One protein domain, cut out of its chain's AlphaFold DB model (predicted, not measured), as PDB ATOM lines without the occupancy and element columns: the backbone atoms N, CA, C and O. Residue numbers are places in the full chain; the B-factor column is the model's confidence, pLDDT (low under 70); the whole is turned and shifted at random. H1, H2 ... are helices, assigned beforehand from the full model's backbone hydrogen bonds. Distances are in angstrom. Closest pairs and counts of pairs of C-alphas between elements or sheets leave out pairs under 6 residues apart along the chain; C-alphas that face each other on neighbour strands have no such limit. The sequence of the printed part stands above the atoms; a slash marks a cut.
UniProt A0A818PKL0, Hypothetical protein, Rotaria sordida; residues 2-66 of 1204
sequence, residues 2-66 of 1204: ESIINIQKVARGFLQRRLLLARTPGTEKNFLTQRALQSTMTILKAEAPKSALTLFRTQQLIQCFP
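AT A GLANCE: This is residues 2 to 66 of the 1204 residues of the protein "Hypothetical protein" of Rotaria sordida (UniProt A0A818PKL0). An open, wide U: H1 makes one long arm, H2 the base and H3 the other, shorter arm, with little H4 beyond the far end of H3. The helices meet near their ends, and H1 and H3 stay apart. The 65 printed residues hold four named helices, H1 to H4 in order, and no named strand: all helix. The whole is extended and flat, with a radius of gyration of the C-alphas of 18.5 A and spans of 52 by 34 by 16 A.

HOW THE PARTS SIT: H1, residues 2 to 23, touches H2, residues 28 to 46, with its residues 18 to 23 alone; the closest C-alphas, of Ala 22 and Asn 30, are 3.9 A apart. Their lines are about perpendicular, at 75 degrees. H3, residues 48 to 58, is close to H2 but not clearly touching, about perpendicular at 83 degrees; the closest C-alphas, of Leu 44 and Ser 51, are 7.2 A apart. H4, residues 61 to 64, is close to H3 but not clearly touching; the closest C-alphas, of Phe 56 and Ile 62, are 5.5 A apart. In H1, H2 and H3 every O i to N i+4 pair is within hydrogen-bond range; H4 is too short for one.

IN THESE COORDINATES: H1 begins at C-alpha 2 (11.394, -15.561, 15.738) and is 31.1 A long; H2 is 27.1 A and H3 15.0 A. H4 ends at C-alpha 64 (-24.007, -22.793, -14.890).

THE WHOLE: The farthest C-alphas, of Ser 3 and Pro 66, are 54.7 A apart. The printed part has no cut, and its three links are tight. The pLDDT is under 70 at residues 2 to 4, 8, 11 and 48 to 66.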
ATOM      1  N   GLU A   2      10.894 -16.609  16.645       48.72
ATOM      2  CA  GLU A   2      11.394 -15.561  15.738       48.72
ATOM      3  C   GLU A   2      12.345 -16.060  14.631       48.72
ATOM      4  O   GLU A   2      12.177 -15.701  13.466       48.72
ATOM      5  N   SER A   3      13.256 -16.986  14.945       50.34
ATOM      6  CA  SER A   3      14.141 -17.630  13.961       50.34
ATOM      7  C   SER A   3      13.364 -18.347  12.846       50.34
ATOM      8  O   SER A   3      13.723 -18.238  11.679       50.34
ATOM      9  N   ILE A   4      12.248 -19.009  13.180       57.78
ATOM     10  CA  ILE A   4      11.365 -19.684  12.210       57.78
ATOM     11  C   ILE A   4      10.687 -18.643  11.312       57.78
ATOM     12  O   ILE A   4      10.631 -18.818  10.096       57.78
ATOM     13  N   ILE A   5      10.225 -17.529  11.886       72.00
ATOM     14  CA  ILE A   5       9.633 -16.413  11.134       72.00
ATOM     15  C   ILE A   5      10.664 -15.814  10.164       72.00
ATOM     16  O   ILE A   5      10.333 -15.533   9.013       72.00
ATOM     17  N   ASN A   6      11.921 -15.658  10.585       72.62
ATOM     18  CA  ASN A   6      12.979 -15.114   9.735       72.62
ATOM     19  C   ASN A   6      13.422 -16.106   8.640       72.62
ATOM     20  O   ASN A   6      13.536 -15.695   7.486       72.62
ATOM     21  N   ILE A   7      13.525 -17.408   8.932       75.00
ATOM     22  CA  ILE A   7      13.723 -18.456   7.912       75.00
ATOM     23  C   ILE A   7      12.568 -18.445   6.896       75.00
ATOM     24  O   ILE A   7      12.811 -18.443   5.689       75.00
ATOM     25  N   GLN A   8      11.313 -18.339   7.345       69.25
ATOM     26  CA  GLN A   8      10.154 -18.231   6.450       69.25
ATOM     27  C   GLN A   8      10.172 -16.946   5.604       69.25
ATOM     28  O   GLN A   8       9.836 -17.005   4.421       69.25
ATOM     29  N   LYS A   9      10.588 -15.793   6.154       73.62
ATOM     30  CA  LYS A   9      10.783 -14.547   5.383       73.62
ATOM     31  C   LYS A   9      11.858 -14.722   4.304       73.62
ATOM     32  O   LYS A   9      11.612 -14.370   3.152       73.62
ATOM     33  N   VAL A  10      13.012 -15.303   4.645       77.19
ATOM     34  CA  VAL A  10      14.119 -15.549   3.701       77.19
ATOM     35  C   VAL A  10      13.699 -16.532   2.605       77.19
ATOM     36  O   VAL A  10      13.882 -16.232   1.424       77.19
ATOM     37  N   ALA A  11      13.051 -17.644   2.961       68.94
ATOM     38  CA  ALA A  11      12.536 -18.627   2.009       68.94
ATOM     39  C   ALA A  11      11.467 -18.030   1.075       68.94
ATOM     40  O   ALA A  11      11.544 -18.206  -0.142       68.94
ATOM     41  N   ARG A  12      10.514 -17.245   1.605       75.31
ATOM     42  CA  ARG A  12       9.531 -16.504   0.791       75.31
ATOM     43  C   ARG A  12      10.217 -15.506  -0.144       75.31
ATOM     44  O   ARG A  12       9.905 -15.493  -1.330       75.31
ATOM     45  N   GLY A  13      11.193 -14.736   0.340       80.38
ATOM     46  CA  GLY A  13      11.966 -13.794  -0.476       80.38
ATOM     47  C   GLY A  13      12.853 -14.466  -1.534       80.38
ATOM     48  O   GLY A  13      13.097 -13.893  -2.595       80.38
ATOM     49  N   PHE A  14      13.332 -15.688  -1.291       77.50
ATOM     50  CA  PHE A  14      14.040 -16.508  -2.279       77.50
ATOM     51  C   PHE A  14      13.086 -17.050  -3.353       77.50
ATOM     52  O   PHE A  14      13.345 -16.879  -4.544       77.50
ATOM     53  N   LEU A  15      11.943 -17.618  -2.951       72.94
ATOM     54  CA  LEU A  15      10.895 -18.081  -3.866       72.94
ATOM     55  C   LEU A  15      10.336 -16.936  -4.720       72.94
ATOM     56  O   LEU A  15      10.212 -17.083  -5.932       72.94
ATOM     57  N   GLN A  16      10.073 -15.772  -4.125       79.25
ATOM     58  CA  GLN A  16       9.592 -14.585  -4.834       79.25
ATOM     59  C   GLN A  16      10.623 -14.070  -5.849       79.25
ATOM     60  O   GLN A  16      10.248 -13.746  -6.974       79.25
ATOM     61  N   ARG A  17      11.924 -14.082  -5.518       79.75
ATOM     62  CA  ARG A  17      13.000 -13.781  -6.482       79.75
ATOM     63  C   ARG A  17      13.105 -14.835  -7.593       79.75
ATOM     64  O   ARG A  17      13.227 -14.456  -8.754       79.75
ATOM     65  N   ARG A  18      12.974 -16.136  -7.292       77.25
ATOM     66  CA  ARG A  18      12.907 -17.203  -8.319       77.25
ATOM     67  C   ARG A  18      11.698 -17.031  -9.249       77.25
ATOM     68  O   ARG A  18      11.856 -17.197 -10.453       77.25
ATOM     69  N   LEU A  19      10.531 -16.661  -8.719       77.19
ATOM     70  CA  LEU A  19       9.307 -16.408  -9.492       77.19
ATOM     71  C   LEU A  19       9.388 -15.131 -10.340       77.19
ATOM     72  O   LEU A  19       8.874 -15.115 -11.456       77.19
ATOM     73  N   LEU A  20      10.045 -14.076  -9.846       79.81
ATOM     74  CA  LEU A  20      10.332 -12.875 -10.633       79.81
ATOM     75  C   LEU A  20      11.264 -13.204 -11.805       79.81
ATOM     76  O   LEU A  20      10.908 -12.906 -12.940       79.81
ATOM     77  N   LEU A  21      12.375 -13.909 -11.558       77.62
ATOM     78  CA  LEU A  21      13.291 -14.366 -12.614       77.62
ATOM     79  C   LEU A  21      12.583 -15.265 -13.642       77.62
ATOM     80  O   LEU A  21      12.708 -15.051 -14.843       77.62
ATOM     81  N   ALA A  22      11.765 -16.221 -13.187       79.06
ATOM     82  CA  ALA A  22      10.957 -17.073 -14.061       79.06
ATOM     83  C   ALA A  22       9.912 -16.302 -14.897       79.06
ATOM     84  O   ALA A  22       9.424 -16.827 -15.899       79.06
ATOM     85  N   ARG A  23       9.572 -15.063 -14.515       77.69
ATOM     86  CA  ARG A  23       8.620 -14.192 -15.218       77.69
ATOM     87  C   ARG A  23       9.292 -13.135 -16.106       77.69
ATOM     88  O   ARG A  23       8.660 -12.698 -17.063       77.69
ATOM     89  N   THR A  24      10.522 -12.717 -15.813       83.06
ATOM     90  CA  THR A  24      11.290 -11.789 -16.663       83.06
ATOM     91  C   THR A  24      11.768 -12.495 -17.938       83.06
ATOM     92  O   THR A  24      12.515 -13.471 -17.810       83.06
ATOM     93  N   PRO A  25      11.376 -12.032 -19.143       76.38
ATOM     94  CA  PRO A  25      11.811 -12.621 -20.409       76.38
ATOM     95  C   PRO A  25      13.334 -12.667 -20.555       76.38
ATOM     96  O   PRO A  25      14.040 -11.809 -20.029       76.38
ATOM     97  N   GLY A  26      13.838 -13.662 -21.284       78.06
ATOM     98  CA  GLY A  26      15.262 -13.776 -21.625       78.06
ATOM     99  C   GLY A  26      16.169 -14.335 -20.522       78.06
ATOM    100  O   GLY A  26      17.347 -14.561 -20.779       78.06
ATOM    101  N   THR A  27      15.657 -14.614 -19.316       83.81
ATOM    102  CA  THR A  27      16.443 -15.336 -18.298       83.81
ATOM    103  C   THR A  27      16.363 -16.852 -18.489       83.81
ATOM    104  O   THR A  27      15.340 -17.391 -18.917       83.81
ATOM    105  N   GLU A  28      17.405 -17.572 -18.075       82.69
ATOM    106  CA  GLU A  28      17.434 -19.042 -18.071       82.69
ATOM    107  C   GLU A  28      16.233 -19.650 -17.317       82.69
ATOM    108  O   GLU A  28      15.580 -20.579 -17.792       82.69
ATOM    109  N   LYS A  29      15.881 -19.083 -16.154       79.31
ATOM    110  CA  LYS A  29      14.748 -19.549 -15.336       79.31
ATOM    111  C   LYS A  29      13.405 -19.294 -16.018       79.31
ATOM    112  O   LYS A  29      12.487 -20.094 -15.838       79.31
ATOM    113  N   ASN A  30      13.291 -18.243 -16.829       87.62
ATOM    114  CA  ASN A  30      12.129 -18.021 -17.684       87.62
ATOM    115  C   ASN A  30      12.074 -19.040 -18.833       87.62
ATOM    116  O   ASN A  30      11.029 -19.657 -19.008       87.62
ATOM    117  N   PHE A  31      13.186 -19.317 -19.522       83.88
ATOM    118  CA  PHE A  31      13.244 -20.325 -20.591       83.88
ATOM    119  C   PHE A  31      12.925 -21.747 -20.093       83.88
ATOM    120  O   PHE A  31      12.106 -22.450 -20.687       83.88
ATOM    121  N   LEU A  32      13.491 -22.160 -18.953       83.25
ATOM    122  CA  LEU A  32      13.175 -23.442 -18.309       83.25
ATOM    123  C   LEU A  32      11.692 -23.530 -17.915       83.25
ATOM    124  O   LEU A  32      11.048 -24.550 -18.162       83.25
ATOM    125  N   THR A  33      11.129 -22.450 -17.362       83.56
ATOM    126  CA  THR A  33       9.701 -22.382 -17.005       83.56
ATOM    127  C   THR A  33       8.810 -22.407 -18.248       83.56
ATOM    128  O   THR A  33       7.796 -23.097 -18.253       83.56
ATOM    129  N   GLN A  34       9.195 -21.721 -19.327       84.44
ATOM    130  CA  GLN A  34       8.489 -21.731 -20.607       84.44
ATOM    131  C   GLN A  34       8.479 -23.132 -21.224       84.44
ATOM    132  O   GLN A  34       7.410 -23.611 -21.595       84.44
ATOM    133  N   ARG A  35       9.627 -23.821 -21.270       86.00
ATOM    134  CA  ARG A  35       9.736 -25.196 -21.781       86.00
ATOM    135  C   ARG A  35       8.917 -26.185 -20.944       86.00
ATOM    136  O   ARG A  35       8.243 -27.045 -21.510       86.00
ATOM    137  N   ALA A  36       8.927 -26.044 -19.617       81.50
ATOM    138  CA  ALA A  36       8.091 -26.847 -18.725       81.50
ATOM    139  C   ALA A  36       6.593 -26.589 -18.974       81.50
ATOM    140  O   ALA A  36       5.846 -27.530 -19.222       81.50
ATOM    141  N   LEU A  37       6.164 -25.320 -19.005       83.88
ATOM    142  CA  LEU A  37       4.776 -24.936 -19.284       83.88
ATOM    143  C   LEU A  37       4.311 -25.364 -20.680       83.88
ATOM    144  O   LEU A  37       3.162 -25.763 -20.825       83.88
ATOM    145  N   GLN A  38       5.175 -25.314 -21.697       85.62
ATOM    146  CA  GLN A  38       4.882 -25.829 -23.037       85.62
ATOM    147  C   GLN A  38       4.684 -27.349 -23.015       85.62
ATOM    148  O   GLN A  38       3.687 -27.824 -23.547       85.62
ATOM    149  N   SER A  39       5.563 -28.100 -22.340       85.31
ATOM    150  CA  SER A  39       5.414 -29.551 -22.157       85.31
ATOM    151  C   SER A  39       4.097 -29.905 -21.448       85.31
ATOM    152  O   SER A  39       3.283 -30.665 -21.976       85.31
ATOM    153  N   THR A  40       3.814 -29.271 -20.304       77.50
ATOM    154  CA  THR A  40       2.558 -29.473 -19.563       77.50
ATOM    155  C   THR A  40       1.333 -29.041 -20.372       77.50
ATOM    156  O   THR A  40       0.310 -29.714 -20.320       77.50
ATOM    157  N   MET A  41       1.419 -27.965 -21.161       81.62
ATOM    158  CA  MET A  41       0.344 -27.525 -22.057       81.62
ATOM    159  C   MET A  41       0.109 -28.514 -23.208       81.62
ATOM    160  O   MET A  41      -1.035 -28.701 -23.600       81.62
ATOM    161  N   THR A  42       1.140 -29.175 -23.740       83.50
ATOM    162  CA  THR A  42       0.968 -30.236 -24.746       83.50
ATOM    163  C   THR A  42       0.235 -31.441 -24.155       83.50
ATOM    164  O   THR A  42      -0.719 -31.920 -24.763       83.50
ATOM    165  N   ILE A  43       0.594 -31.867 -22.937       78.50
ATOM    166  CA  ILE A  43      -0.102 -32.948 -22.214       78.50
ATOM    167  C   ILE A  43      -1.563 -32.552 -21.923       78.50
ATOM    168  O   ILE A  43      -2.486 -33.277 -22.285       78.50
ATOM    169  N   LEU A  44      -1.790 -31.356 -21.366       72.62
ATOM    170  CA  LEU A  44      -3.131 -30.818 -21.095       72.62
ATOM    171  C   LEU A  44      -3.973 -30.598 -22.360       72.62
ATOM    172  O   LEU A  44      -5.194 -30.594 -22.265       72.62
ATOM    173  N   LYS A  45      -3.355 -30.407 -23.533       75.62
ATOM    174  CA  LYS A  45      -4.058 -30.348 -24.824       75.62
ATOM    175  C   LYS A  45      -4.424 -31.734 -25.343       75.62
ATOM    176  O   LYS A  45      -5.546 -31.904 -25.808       75.62
ATOM    177  N   ALA A  46      -3.523 -32.711 -25.233       74.44
ATOM    178  CA  ALA A  46      -3.803 -34.097 -25.605       74.44
ATOM    179  C   ALA A  46      -4.950 -34.692 -24.767       74.44
ATOM    180  O   ALA A  46      -5.812 -35.387 -25.298       74.44
ATOM    181  N   GLU A  47      -5.014 -34.353 -23.475       76.62
ATOM    182  CA  GLU A  47      -6.094 -34.782 -22.578       76.62
ATOM    183  C   GLU A  47      -7.211 -33.740 -22.386       76.62
ATOM    184  O   GLU A  47      -8.094 -33.943 -21.550       76.62
ATOM    185  N   ALA A  48      -7.235 -32.654 -23.174       69.25
ATOM    186  CA  ALA A  48      -8.155 -31.529 -22.972       69.25
ATOM    187  C   ALA A  48      -9.638 -31.926 -22.823       69.25
ATOM    188  O   ALA A  48     -10.278 -31.377 -21.925       69.25
ATOM    189  N   PRO A  49     -10.205 -32.879 -23.598       64.56
ATOM    190  CA  PRO A  49     -11.587 -33.314 -23.398       64.56
ATOM    191  C   PRO A  49     -11.813 -33.956 -22.022       64.56
ATOM    192  O   PRO A  49     -12.796 -33.639 -21.355       64.56
ATOM    193  N   LYS A  50     -10.879 -34.800 -21.555       61.81
ATOM    194  CA  LYS A  50     -10.940 -35.423 -20.222       61.81
ATOM    195  C   LYS A  50     -10.807 -34.363 -19.131       61.81
ATOM    196  O   LYS A  50     -11.646 -34.290 -18.241       61.81
ATOM    197  N   SER A  51      -9.780 -33.511 -19.216       62.00
ATOM    198  CA  SER A  51      -9.524 -32.461 -18.225       62.00
ATOM    199  C   SER A  51     -10.679 -31.458 -18.140       62.00
ATOM    200  O   SER A  51     -11.044 -31.048 -17.041       62.00
ATOM    201  N   ALA A  52     -11.289 -31.101 -19.276       65.12
ATOM    202  CA  ALA A  52     -12.476 -30.254 -19.318       65.12
ATOM    203  C   ALA A  52     -13.680 -30.943 -18.663       65.12
ATOM    204  O   ALA A  52     -14.278 -30.355 -17.767       65.12
ATOM    205  N   LEU A  53     -14.002 -32.190 -19.035       63.94
ATOM    206  CA  LEU A  53     -15.101 -32.954 -18.427       63.94
ATOM    207  C   LEU A  53     -14.934 -33.092 -16.907       63.94
ATOM    208  O   LEU A  53     -15.883 -32.836 -16.167       63.94
ATOM    209  N   THR A  54     -13.732 -33.419 -16.426       63.72
ATOM    210  CA  THR A  54     -13.430 -33.480 -14.989       63.72
ATOM    211  C   THR A  54     -13.605 -32.119 -14.312       63.72
ATOM    212  O   THR A  54     -14.152 -32.055 -13.214       63.72
ATOM    213  N   LEU A  55     -13.208 -31.012 -14.949       65.12
ATOM    214  CA  LEU A  55     -13.338 -29.668 -14.372       65.12
ATOM    215  C   LEU A  55     -14.792 -29.152 -14.384       65.12
ATOM    216  O   LEU A  55     -15.223 -28.542 -13.406       65.12
ATOM    217  N   PHE A  56     -15.578 -29.456 -15.424       65.94
ATOM    218  CA  PHE A  56     -17.025 -29.198 -15.457       65.94
ATOM    219  C   PHE A  56     -17.773 -29.974 -14.360       65.94
ATOM    220  O   PHE A  56     -18.665 -29.419 -13.718       65.94
ATOM    221  N   ARG A  57     -17.383 -31.237 -14.135       59.81
ATOM    222  CA  ARG A  57     -17.978 -32.143 -13.141       59.81
ATOM    223  C   ARG A  57     -17.607 -31.784 -11.697       59.81
ATOM    224  O   ARG A  57     -18.489 -31.693 -10.853       59.81
ATOM    225  N   THR A  58     -16.329 -31.530 -11.409       57.44
ATOM    226  CA  THR A  58     -15.833 -31.315 -10.030       57.44
ATOM    227  C   THR A  58     -16.192 -29.963  -9.413       57.44
ATOM    228  O   THR A  58     -16.202 -29.846  -8.192       57.44
ATOM    229  N   GLN A  59     -16.478 -28.930 -10.212       56.38
ATOM    230  CA  GLN A  59     -16.688 -27.562  -9.705       56.38
ATOM    231  C   GLN A  59     -18.161 -27.124  -9.662       56.38
ATOM    232  O   GLN A  59     -18.426 -25.926  -9.594       56.38
ATOM    233  N   GLN A  60     -19.118 -28.056  -9.787       59.00
ATOM    234  CA  GLN A  60     -20.560 -27.786  -9.986       59.00
ATOM    235  C   GLN A  60     -20.892 -26.894 -11.205       59.00
ATOM    236  O   GLN A  60     -22.061 -26.622 -11.476       59.00
ATOM    237  N   LEU A  61     -19.885 -26.500 -11.998       64.31
ATOM    238  CA  LEU A  61     -19.995 -25.592 -13.141       64.31
ATOM    239  C   LEU A  61     -20.990 -26.068 -14.196       64.31
ATOM    240  O   LEU A  61     -21.523 -25.234 -14.915       64.31
ATOM    241  N   ILE A  62     -21.268 -27.372 -14.274       65.06
ATOM    242  CA  ILE A  62     -22.322 -27.933 -15.124       65.06
ATOM    243  C   ILE A  62     -23.688 -27.251 -14.905       65.06
ATOM    244  O   ILE A  62     -24.374 -26.966 -15.879       65.06
ATOM    245  N   GLN A  63     -24.029 -26.852 -13.671       64.25
ATOM    246  CA  GLN A  63     -25.266 -26.113 -13.361       64.25
ATOM    247  C   GLN A  63     -25.298 -24.695 -13.963       64.25
ATOM    248  O   GLN A  63     -26.371 -24.127 -14.162       64.25
ATOM    249  N   CYS A  64     -24.134 -24.117 -14.276       63.94
ATOM    250  CA  CYS A  64     -24.007 -22.793 -14.890       63.94
ATOM    251  C   CYS A  64     -24.221 -22.806 -16.414       63.94
ATOM    252  O   CYS A  64     -24.215 -21.736 -17.029       63.94
ATOM    253  N   PHE A  65     -24.385 -23.979 -17.038       62.22
ATOM    254  CA  PHE A  65     -24.607 -24.119 -18.477       62.22
ATOM    255  C   PHE A  65     -26.002 -24.690 -18.770       62.22
ATOM    256  O   PHE A  65     -26.405 -25.648 -18.114       62.22
ATOM    257  N   PRO A  66     -26.729 -24.185 -19.790       60.81
ATOM    258  CA  PRO A  66     -28.046 -24.718 -20.153       60.81
ATOM    259  C   PRO A  66     -28.031 -26.227 -20.430       60.81
ATOM    260  O   PRO A  66     -28.914 -26.939 -19.963       60.81
TER     261      PRO A  66